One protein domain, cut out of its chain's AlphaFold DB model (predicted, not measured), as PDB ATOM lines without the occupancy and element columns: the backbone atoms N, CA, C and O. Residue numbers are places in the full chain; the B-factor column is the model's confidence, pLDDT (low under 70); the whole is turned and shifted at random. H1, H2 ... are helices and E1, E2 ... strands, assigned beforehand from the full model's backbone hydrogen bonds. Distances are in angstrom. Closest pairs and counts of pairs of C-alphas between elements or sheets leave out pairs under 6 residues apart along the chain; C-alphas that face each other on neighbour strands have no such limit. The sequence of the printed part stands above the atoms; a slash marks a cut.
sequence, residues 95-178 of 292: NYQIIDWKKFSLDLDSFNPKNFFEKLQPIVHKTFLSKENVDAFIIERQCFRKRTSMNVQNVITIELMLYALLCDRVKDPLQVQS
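AT A GLANCE: This is residues 95 to 178 of the 292 residues of the protein "Ribonuclease H-like domain-containing protein" of Gigaspora rosea (UniProt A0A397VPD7). Two helices, H1 and H2, pack together at a steep tilt, with a small two-strand sheet, E2 and E3, near residues 159 to 167 of H2. E1 runs apart from both helices and the sheet. The 84 printed residues hold E1, H1, E2, H2, E3 in that order, class mixed; E2 and E3 are parallel. The whole is only just compact, close to loose, with a radius of gyration of the C-alphas of 13.9 A, and spans 39 by 26 by 24 A.

IN THESE COORDINATES: E1, residues 98 to 104, begins at C-alpha 98 (160.971, 200.682, 239.516) and is 17.4 A long. H1, residues 113 to 129, is 21.4 A long, with a kink of 31 degrees near residue 123. E2, residues 134 to 140, is 17.0 A long. H2, residues 149 to 167, is 26.8 A long. E3, residues 176 to 178, 7.1 A long, ends at C-alpha 178 (173.151, 201.988, 256.124).

HOW THE PARTS SIT: E1 pairs with no named strand. H1 and H2 touch, the same way at a steep tilt of 46 degrees; their closest C-alphas, Phe 116 and Ile 158, are 6.8 A apart. E2, H2, E3 form a strand-helix-strand unit, two parallel neighbour strands with a helix between, its crossover right-handed; N 139 and O 177 are 2.8 A apart, within hydrogen-bond range. Every O i to N i+4 pair of H2 is within range, and 10 of 13 in H1.

THE WHOLE: The farthest C-alphas, Asn 95 and Ser 110, are 40.3 A apart. The printed part has no cut, and no link is long. Residues 147 to 149 have pLDDT under 70.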
ATOM      1  N   ASN A  95     155.364 199.714 246.616       95.75
ATOM      2  CA  ASN A  95     154.760 198.576 245.910       95.75
ATOM      3  C   ASN A  95     155.711 197.949 244.873       95.75
ATOM      4  O   ASN A  95     155.246 197.262 243.971       95.75
ATOM      5  N   TYR A  96     157.023 198.167 245.011       97.38
ATOM      6  CA  TYR A  96     158.069 197.537 244.192       97.38
ATOM      7  C   TYR A  96     158.124 197.990 242.727       97.38
ATOM      8  O   TYR A  96     158.813 197.362 241.924       97.38
ATOM      9  N   GLN A  97     157.460 199.093 242.376       97.56
ATOM     10  CA  GLN A  97     157.608 199.708 241.061       97.56
ATOM     11  C   GLN A  97     158.980 200.377 240.949       97.56
ATOM     12  O   GLN A  97     159.374 201.172 241.807       97.56
ATOM     13  N   ILE A  98     159.692 200.073 239.866       97.88
ATOM     14  CA  ILE A  98     160.971 200.682 239.516       97.88
ATOM     15  C   ILE A  98     160.688 201.995 238.782       97.88
ATOM     16  O   ILE A  98     160.244 201.994 237.636       97.88
ATOM     17  N   ILE A  99     160.946 203.117 239.459       97.06
ATOM     18  CA  ILE A  99     160.791 204.467 238.896       97.06
ATOM     19  C   ILE A  99     162.008 204.826 238.041       97.06
ATOM     20  O   ILE A  99     161.882 205.445 236.988       97.06
ATOM     21  N   ASP A 100     163.201 204.476 238.516       97.44
ATOM     22  CA  ASP A 100     164.470 204.820 237.882       97.44
ATOM     23  C   ASP A 100     165.540 203.822 238.324       97.44
ATOM     24  O   ASP A 100     165.526 203.367 239.469       97.44
ATOM     25  N   TRP A 101     166.456 203.463 237.432       98.06
ATOM     26  CA  TRP A 101     167.466 202.444 237.708       98.06
ATOM     27  C   TRP A 101     168.658 202.630 236.789       98.06
ATOM     28  O   TRP A 101     168.553 202.453 235.575       98.06
ATOM     29  N   LYS A 102     169.788 203.047 237.356       97.31
ATOM     30  CA  LYS A 102     170.947 203.449 236.561       97.31
ATOM     31  C   LYS A 102     172.244 203.090 237.249       97.31
ATOM     32  O   LYS A 102     172.328 202.971 238.471       97.31
ATOM     33  N   LYS A 103     173.275 202.987 236.419       96.62
ATOM     34  CA  LYS A 103     174.663 202.870 236.834       96.62
ATOM     35  C   LYS A 103     175.510 203.918 236.132       96.62
ATOM     36  O   LYS A 103     175.329 204.161 234.940       96.62
ATOM     37  N   PHE A 104     176.463 204.485 236.856       95.00
ATOM     38  CA  PHE A 104     177.438 205.435 236.337       95.00
ATOM     39  C   PHE A 104     178.833 205.170 236.914       95.00
ATOM     40  O   PHE A 104     179.012 204.477 237.918       95.00
ATOM     41  N   SER A 105     179.836 205.708 236.228       94.88
ATOM     42  CA  SER A 105     181.210 205.792 236.711       94.88
ATOM     43  C   SER A 105     181.424 207.191 237.276       94.88
ATOM     44  O   SER A 105     180.911 208.160 236.722       94.88
ATOM     45  N   LEU A 106     182.163 207.304 238.377       93.62
ATOM     46  CA  LEU A 106     182.575 208.611 238.892       93.62
ATOM     47  C   LEU A 106     183.736 209.203 238.081       93.62
ATOM     48  O   LEU A 106     183.984 210.396 238.202       93.62
ATOM     49  N   ASP A 107     184.428 208.384 237.271       92.44
ATOM     50  CA  ASP A 107     185.560 208.776 236.414       92.44
ATOM     51  C   ASP A 107     186.544 209.701 237.148       92.44
ATOM     52  O   ASP A 107     186.717 210.874 236.819       92.44
ATOM     53  N   LEU A 108     187.126 209.158 238.223       92.19
ATOM     54  CA  LEU A 108     188.061 209.868 239.089       92.19
ATOM     55  C   LEU A 108     189.456 209.901 238.463       92.19
ATOM     56  O   LEU A 108     190.098 208.859 238.321       92.19
ATOM     57  N   ASP A 109     189.946 211.105 238.187       90.62
ATOM     58  CA  ASP A 109     191.317 211.335 237.709       90.62
ATOM     59  C   ASP A 109     192.361 211.244 238.841       90.62
ATOM     60  O   ASP A 109     193.554 211.062 238.606       90.62
ATOM     61  N   SER A 110     191.921 211.373 240.097       92.69
ATOM     62  CA  SER A 110     192.758 211.283 241.295       92.69
ATOM     63  C   SER A 110     191.934 210.881 242.519       92.69
ATOM     64  O   SER A 110     190.718 211.057 242.550       92.69
ATOM     65  N   PHE A 111     192.601 210.391 243.568       90.31
ATOM     66  CA  PHE A 111     191.963 210.071 244.853       90.31
ATOM     67  C   PHE A 111     191.977 211.249 245.841       90.31
ATOM     68  O   PHE A 111     191.893 211.056 247.053       90.31
ATOM     69  N   ASN A 112     192.086 212.483 245.338       93.12
ATOM     70  CA  ASN A 112     191.924 213.671 246.170       93.12
ATOM     71  C   ASN A 112     190.442 213.794 246.591       93.12
ATOM     72  O   ASN A 112     189.580 213.754 245.711       93.12
ATOM     73  N   PRO A 113     190.118 213.987 247.888       94.00
ATOM     74  CA  PRO A 113     188.741 214.167 248.360       94.00
ATOM     75  C   PRO A 113     187.926 215.206 247.579       94.00
ATOM     76  O   PRO A 113     186.735 215.010 247.352       94.00
ATOM     77  N   LYS A 114     188.571 216.278 247.102       95.69
ATOM     78  CA  LYS A 114     187.932 217.288 246.253       95.69
ATOM     79  C   LYS A 114     187.371 216.686 244.959       95.69
ATOM     80  O   LYS A 114     186.241 216.995 244.602       95.69
ATOM     81  N   ASN A 115     188.107 215.783 244.310       95.50
ATOM     82  CA  ASN A 115     187.676 215.133 243.068       95.50
ATOM     83  C   ASN A 115     186.451 214.236 243.308       95.50
ATOM     84  O   ASN A 115     185.464 214.307 242.580       95.50
ATOM     85  N   PHE A 116     186.460 213.453 244.395       95.44
ATOM     86  CA  PHE A 116     185.282 212.680 244.795       95.44
ATOM     87  C   PHE A 116     184.054 213.577 244.978       95.44
ATOM     88  O   PHE A 116     182.992 213.263 244.442       95.44
ATOM     89  N   PHE A 117     184.198 214.695 245.694       95.88
ATOM     90  CA  PHE A 117     183.106 215.635 245.929       95.88
ATOM     91  C   PHE A 117     182.584 216.253 244.625       95.88
ATOM     92  O   PHE A 117     181.381 216.221 244.382       95.88
ATOM     93  N   GLU A 118     183.473 216.752 243.763       95.88
ATOM     94  CA  GLU A 118     183.116 217.380 242.483       95.88
ATOM     95  C   GLU A 118     182.359 216.427 241.547       95.88
ATOM     96  O   GLU A 118     181.457 216.858 240.827       95.88
ATOM     97  N   LYS A 119     182.674 215.126 241.578       96.00
ATOM     98  CA  LYS A 119     181.954 214.111 240.794       96.00
ATOM     99  C   LYS A 119     180.654 213.671 241.464       96.00
ATOM    100  O   LYS A 119     179.640 213.520 240.786       96.00
ATOM    101  N   LEU A 120     180.657 213.473 242.783       95.62
ATOM    102  CA  LEU A 120     179.517 212.929 243.526       95.62
ATOM    103  C   LEU A 120     178.405 213.961 243.752       95.62
ATOM    104  O   LEU A 120     177.227 213.619 243.662       95.62
ATOM    105  N   GLN A 121     178.747 215.223 244.017       96.00
ATOM    106  CA  GLN A 121     177.771 216.271 244.318       96.00
ATOM    107  C   GLN A 121     176.733 216.440 243.187       96.00
ATOM    108  O   GLN A 121     175.536 216.386 243.486       96.00
ATOM    109  N   PRO A 122     177.105 216.581 241.896       94.75
ATOM    110  CA  PRO A 122     176.125 216.715 240.820       94.75
ATOM    111  C   PRO A 122     175.182 215.517 240.715       94.75
ATOM    112  O   PRO A 122     173.998 215.704 240.446       94.75
ATOM    113  N   ILE A 123     175.687 214.304 240.955       93.50
ATOM    114  CA  ILE A 123     174.883 213.080 240.976       93.50
ATOM    115  C   ILE A 123     173.852 213.162 242.100       93.50
ATOM    116  O   ILE A 123     172.667 212.968 241.847       93.50
ATOM    117  N   VAL A 124     174.266 213.499 243.323       93.75
ATOM    118  CA  VAL A 124     173.341 213.600 244.459       93.75
ATOM    119  C   VAL A 124     172.270 214.659 244.194       93.75
ATOM    120  O   VAL A 124     171.080 214.377 244.326       93.75
ATOM    121  N   HIS A 125     172.655 215.849 243.736       92.50
ATOM    122  CA  HIS A 125     171.700 216.929 243.483       92.50
ATOM    123  C   HIS A 125     170.737 216.629 242.329       92.50
ATOM    124  O   HIS A 125     169.527 216.788 242.484       92.50
ATOM    125  N   LYS A 126     171.253 216.194 241.175       91.88
ATOM    126  CA  LYS A 126     170.435 215.994 239.969       91.88
ATOM    127  C   LYS A 126     169.640 214.702 240.003       91.88
ATOM    128  O   LYS A 126     168.562 214.657 239.418       91.88
ATOM    129  N   THR A 127     170.162 213.668 240.653       90.19
ATOM    130  CA  THR A 127     169.564 212.334 240.637       90.19
ATOM    131  C   THR A 127     168.764 212.060 241.896       90.19
ATOM    132  O   THR A 127     167.683 211.507 241.787       90.19
ATOM    133  N   PHE A 128     169.262 212.406 243.085       90.94
ATOM    134  CA  PHE A 128     168.648 211.969 244.344       90.94
ATOM    135  C   PHE A 128     167.760 213.040 244.966       90.94
ATOM    136  O   PHE A 128     166.636 212.744 245.357       90.94
ATOM    137  N   LEU A 129     168.238 214.281 245.023       87.06
ATOM    138  CA  LEU A 129     167.537 215.375 245.700       87.06
ATOM    139  C   LEU A 129     166.493 216.071 244.821       87.06
ATOM    140  O   LEU A 129     165.581 216.704 245.343       87.06
ATOM    141  N   SER A 130     166.600 215.940 243.498       88.12
ATOM    142  CA  SER A 130     165.573 216.402 242.554       88.12
ATOM    143  C   SER A 130     164.300 215.549 242.597       88.12
ATOM    144  O   SER A 130     163.247 215.975 242.122       88.12
ATOM    145  N   LYS A 131     164.388 214.330 243.146       84.75
ATOM    146  CA  LYS A 131     163.270 213.395 243.230       84.75
ATOM    147  C   LYS A 131     162.398 213.758 244.420       84.75
ATOM    148  O   LYS A 131     162.809 213.673 245.575       84.75
ATOM    149  N   GLU A 132     161.159 214.128 244.136       79.44
ATOM    150  CA  GLU A 132     160.176 214.351 245.186       79.44
ATOM    151  C   GLU A 132     159.830 213.036 245.910       79.44
ATOM    152  O   GLU A 132     159.694 211.986 245.282       79.44
ATOM    153  N   ASN A 133     159.561 213.123 247.216       83.12
ATOM    154  CA  ASN A 133     158.964 212.048 248.028       83.12
ATOM    155  C   ASN A 133     159.814 210.774 248.172       83.12
ATOM    156  O   ASN A 133     159.293 209.658 248.121       83.12
ATOM    157  N   VAL A 134     161.119 210.931 248.389       93.25
ATOM    158  CA  VAL A 134     161.978 209.833 248.850       93.25
ATOM    159  C   VAL A 134     161.917 209.764 250.378       93.25
ATOM    160  O   VAL A 134     162.322 210.693 251.069       93.25
ATOM    161  N   ASP A 135     161.399 208.662 250.917       93.12
ATOM    162  CA  ASP A 135     161.297 208.406 252.356       93.12
ATOM    163  C   ASP A 135     162.592 207.880 252.964       93.12
ATOM    164  O   ASP A 135     162.788 207.995 254.176       93.12
ATOM    165  N   ALA A 136     163.424 207.214 252.161       95.94
ATOM    166  CA  ALA A 136     164.700 206.698 252.626       95.94
ATOM    167  C   ALA A 136     165.727 206.541 251.500       95.94
ATOM    168  O   ALA A 136     165.402 206.107 250.395       95.94
ATOM    169  N   PHE A 137     166.982 206.813 251.835       97.56
ATOM    170  CA  PHE A 137     168.164 206.498 251.045       97.56
ATOM    171  C   PHE A 137     168.886 205.342 251.728       97.56
ATOM    172  O   PHE A 137     169.322 205.470 252.870       97.56
ATOM    173  N   ILE A 138     168.974 204.200 251.056       98.00
ATOM    174  CA  ILE A 138     169.570 202.972 251.577       98.00
ATOM    175  C   ILE A 138     170.929 202.806 250.925       98.00
ATOM    176  O   ILE A 138     171.013 202.628 249.716       98.00
ATOM    177  N   ILE A 139     171.983 202.881 251.721       97.81
ATOM    178  CA  ILE A 139     173.363 202.827 251.254       97.81
ATOM    179  C   ILE A 139     173.973 201.507 251.717       97.81
ATOM    180  O   ILE A 139     173.979 201.222 252.921       97.81
ATOM    181  N   GLU A 140     174.485 200.703 250.783       96.06
ATOM    182  CA  GLU A 140     175.260 199.515 251.145       96.06
ATOM    183  C   GLU A 140     176.560 199.931 251.840       96.06
ATOM    184  O   GLU A 140     177.309 200.768 251.340       96.06
ATOM    185  N   ARG A 141     176.853 199.326 252.992       94.38
ATOM    186  CA  ARG A 141     178.126 199.530 253.689       94.38
ATOM    187  C   ARG A 141     179.242 198.757 253.011       94.38
ATOM    188  O   ARG A 141     179.157 197.531 252.879       94.38
ATOM    189  N   GLN A 142     180.361 199.420 252.746       90.06
ATOM    190  CA  GLN A 142     181.533 198.728 252.232       90.06
ATOM    191  C   GLN A 142     182.205 197.876 253.322       90.06
ATOM    192  O   GLN A 142     182.661 198.369 254.354       90.06
ATOM    193  N   CYS A 143     182.345 196.571 253.075       87.06
ATOM    194  CA  CYS A 143     183.122 195.686 253.946       87.06
ATOM    195  C   CYS A 143     184.603 195.637 253.537       87.06
ATOM    196  O   CYS A 143     184.934 195.587 252.345       87.06
ATOM    197  N   PHE A 144     185.499 195.568 254.529       83.19
ATOM    198  CA  PHE A 144     186.926 195.345 254.295       83.19
ATOM    199  C   PHE A 144     187.167 193.999 253.602       83.19
ATOM    200  O   PHE A 144     186.652 192.960 254.015       83.19
ATOM    201  N   ARG A 145     188.001 194.012 252.560       76.81
ATOM    202  CA  ARG A 145     188.456 192.815 251.846       76.81
ATOM    203  C   ARG A 145     189.982 192.770 251.918       76.81
ATOM    204  O   ARG A 145     190.644 193.698 251.460       76.81
ATOM    205  N   LYS A 146     190.537 191.673 252.455       72.75
ATOM    206  CA  LYS A 146     191.972 191.480 252.781       72.75
ATOM    207  C   LYS A 146     192.972 191.694 251.623       72.75
ATOM    208  O   LYS A 146     194.167 191.619 251.862       72.75
ATOM    209  N   ARG A 147     192.529 191.939 250.383       67.38
ATOM    210  CA  ARG A 147     193.394 192.073 249.192       67.38
ATOM    211  C   ARG A 147     193.116 193.310 248.327       67.38
ATOM    212  O   ARG A 147     193.643 193.404 247.229       67.38
ATOM    213  N   THR A 148     192.289 194.254 248.785       69.50
ATOM    214  CA  THR A 148     191.899 195.437 247.987       69.50
ATOM    215  C   THR A 148     191.841 196.715 248.829       69.50
ATOM    216  O   THR A 148     190.897 197.493 248.698       69.50
ATOM    217  N   SER A 149     192.807 196.919 249.731       67.69
ATOM    218  CA  SER A 149     192.784 197.989 250.746       67.69
ATOM    219  C   SER A 149     192.594 199.394 250.161       67.69
ATOM    220  O   SER A 149     191.748 200.130 250.659       67.69
ATOM    221  N   MET A 150     193.290 199.741 249.071       72.00
ATOM    222  CA  MET A 150     193.144 201.056 248.424       72.00
ATOM    223  C   MET A 150     191.737 201.274 247.853       72.00
ATOM    224  O   MET A 150     191.115 202.303 248.097       72.00
ATOM    225  N   ASN A 151     191.182 200.277 247.154       76.06
ATOM    226  CA  ASN A 151     189.815 200.370 246.627       76.06
ATOM    227  C   ASN A 151     188.779 200.473 247.752       76.06
ATOM    228  O   ASN A 151     187.784 201.172 247.601       76.06
ATOM    229  N   VAL A 152     189.025 199.810 248.885       82.69
ATOM    230  CA  VAL A 152     188.152 199.891 250.061       82.69
ATOM    231  C   VAL A 152     188.163 201.303 250.646       82.69
ATOM    232  O   VAL A 152     187.092 201.828 250.921       82.69
ATOM    233  N   GLN A 153     189.329 201.944 250.782       86.88
ATOM    234  CA  GLN A 153     189.409 203.329 251.264       86.88
ATOM    235  C   GLN A 153     188.648 204.294 250.350       86.88
ATOM    236  O   GLN A 153     187.862 205.095 250.840       86.88
ATOM    237  N   ASN A 154     188.807 204.167 249.031       90.00
ATOM    238  CA  ASN A 154     188.107 205.020 248.068       90.00
ATOM    239  C   ASN A 154     186.583 204.884 248.165       90.00
ATOM    240  O   ASN A 154     185.871 205.884 248.156       90.00
ATOM    241  N   VAL A 155     186.079 203.653 248.284       91.25
ATOM    242  CA  VAL A 155     184.638 203.413 248.431       91.25
ATOM    243  C   VAL A 155     184.125 203.910 249.785       91.25
ATOM    244  O   VAL A 155     183.060 204.515 249.825       91.25
ATOM    245  N   ILE A 156     184.894 203.754 250.869       92.94
ATOM    246  CA  ILE A 156     184.547 204.328 252.181       92.94
ATOM    247  C   ILE A 156     184.475 205.860 252.103       92.94
ATOM    248  O   ILE A 156     183.546 206.450 252.646       92.94
ATOM    249  N   THR A 157     185.403 206.517 251.403       94.50
ATOM    250  CA  THR A 157     185.349 207.972 251.190       94.50
ATOM    251  C   THR A 157     184.065 208.380 250.466       94.50
ATOM    252  O   THR A 157     183.405 209.325 250.894       94.50
ATOM    253  N   ILE A 158     183.668 207.645 249.417       95.38
ATOM    254  CA  ILE A 158     182.398 207.883 248.713       95.38
ATOM    255  C   ILE A 158     181.206 207.671 249.653       95.38
ATOM    256  O   ILE A 158     180.317 208.515 249.676       95.38
ATOM    257  N   GLU A 159     181.195 206.590 250.439       96.00
ATOM    258  CA  GLU A 159     180.146 206.298 251.428       96.00
ATOM    259  C   GLU A 159     179.975 207.475 252.397       96.00
ATOM    260  O   GLU A 159     178.876 208.011 252.522       96.00
ATOM    261  N   LEU A 160     181.063 207.947 253.013       96.00
ATOM    262  CA  LEU A 160     181.037 209.059 253.969       96.00
ATOM    263  C   LEU A 160     180.565 210.377 253.339       96.00
ATOM    264  O   LEU A 160     179.750 211.084 253.932       96.00
ATOM    265  N   MET A 161     181.043 210.706 252.135       96.75
ATOM    266  CA  MET A 161     180.613 211.914 251.422       96.75
ATOM    267  C   MET A 161     179.146 211.842 251.010       96.75
ATOM    268  O   MET A 161     178.424 212.828 251.150       96.75
ATOM    269  N   LEU A 162     178.691 210.681 250.537       96.06
ATOM    270  CA  LEU A 162     177.296 210.450 250.181       96.06
ATOM    271  C   LEU A 162     176.390 210.620 251.404       96.06
ATOM    272  O   LEU A 162     175.365 211.292 251.310       96.06
ATOM    273  N   TYR A 163     176.797 210.075 252.554       96.25
ATOM    274  CA  TYR A 163     176.114 210.290 253.829       96.25
ATOM    275  C   TYR A 163     175.999 211.770 254.173       96.25
ATOM    276  O   TYR A 163     174.899 212.242 254.440       96.25
ATOM    277  N   ALA A 164     177.115 212.501 254.148       96.00
ATOM    278  CA  ALA A 164     177.130 213.919 254.488       96.00
ATOM    279  C   ALA A 164     176.222 214.739 253.556       96.00
ATOM    280  O   ALA A 164     175.383 215.500 254.033       96.00
ATOM    281  N   LEU A 165     176.337 214.529 252.240       95.25
ATOM    282  CA  LEU A 165     175.547 215.232 251.225       95.25
ATOM    283  C   LEU A 165     174.044 214.957 251.344       95.25
ATOM    284  O   LEU A 165     173.239 215.866 251.151       95.25
ATOM    285  N   LEU A 166     173.651 213.716 251.640       95.12
ATOM    286  CA  LEU A 166     172.240 213.369 251.805       95.12
ATOM    287  C   LEU A 166     171.693 213.880 253.143       95.12
ATOM    288  O   LEU A 166     170.618 214.473 253.155       95.12
ATOM    289  N   CYS A 167     172.426 213.706 254.248       93.88
ATOM    290  CA  CYS A 167     172.012 214.157 255.581       93.88
ATOM    291  C   CYS A 167     171.812 215.676 255.665       93.88
ATOM    292  O   CYS A 167     170.888 216.115 256.341       93.88
ATOM    293  N   ASP A 168     172.627 216.461 254.957       89.44
ATOM    294  CA  ASP A 168     172.485 217.924 254.856       89.44
ATOM    295  C   ASP A 168     171.156 218.352 254.202       89.44
ATOM    296  O   ASP A 168     170.687 219.476 254.373       89.44
ATOM    297  N   ARG A 169     170.532 217.460 253.423       84.06
ATOM    298  CA  ARG A 169     169.446 217.810 252.497       84.06
ATOM    299  C   ARG A 169     168.124 217.122 252.790       84.06
ATOM    300  O   ARG A 169     167.087 217.567 252.296       84.06
ATOM    301  N   VAL A 170     168.133 216.072 253.604       87.94
ATOM    302  CA  VAL A 170     166.908 215.446 254.106       87.94
ATOM    303  C   VAL A 170     166.388 216.179 255.338       87.94
ATOM    304  O   VAL A 170     167.146 216.656 256.173       87.94
ATOM    305  N   LYS A 171     165.061 216.233 255.487       85.12
ATOM    306  CA  LYS A 171     164.421 216.839 256.672       85.12
ATOM    307  C   LYS A 171     164.672 216.039 257.950       85.12
ATOM    308  O   LYS A 171     164.668 216.600 259.039       85.12
ATOM    309  N   ASP A 172     164.824 214.728 257.808       86.88
ATOM    310  CA  ASP A 172     165.089 213.800 258.900       86.88
ATOM    311  C   ASP A 172     166.345 212.994 258.541       86.88
ATOM    312  O   ASP A 172     166.293 212.201 257.596       86.88
ATOM    313  N   PRO A 173     167.465 213.154 259.270       84.62
ATOM    314  CA  PRO A 173     168.687 212.386 259.032       84.62
ATOM    315  C   PRO A 173     168.469 210.867 259.044       84.62
ATOM    316  O   PRO A 173     169.203 210.132 258.390       84.62
ATOM    317  N   LEU A 174     167.427 210.373 259.725       85.69
ATOM    318  CA  LEU A 174     167.063 208.953 259.749       85.69
ATOM    319  C   LEU A 174     166.512 208.433 258.410       85.69
ATOM    320  O   LEU A 174     166.254 207.229 258.283       85.69
ATOM    321  N   GLN A 175     166.301 209.311 257.426       92.81
ATOM    322  CA  GLN A 175     166.023 208.917 256.048       92.81
ATOM    323  C   GLN A 175     167.257 208.296 255.391       92.81
ATOM    324  O   GLN A 175     167.098 207.418 254.550       92.81
ATOM    325  N   VAL A 176     168.475 208.677 255.785       96.19
ATOM    326  CA  VAL A 176     169.703 208.081 255.246       96.19
ATOM    327  C   VAL A 176     170.108 206.899 256.121       96.19
ATOM    328  O   VAL A 176     170.390 207.048 257.308       96.19
ATOM    329  N   GLN A 177     170.093 205.696 255.554       95.62
ATOM    330  CA  GLN A 177     170.279 204.452 256.291       95.62
ATOM    331  C   GLN A 177     171.327 203.562 255.650       95.62
ATOM    332  O   GLN A 177     171.417 203.419 254.435       95.62
ATOM    333  N   SER A 178     172.106 202.922 256.514       95.50
ATOM    334  CA  SER A 178     173.151 201.988 256.124       95.50
ATOM    335  C   SER A 178     172.592 200.589 256.192       95.50
ATOM    336  O   SER A 178     172.010 200.211 257.212       95.50
TER     337      SER A 178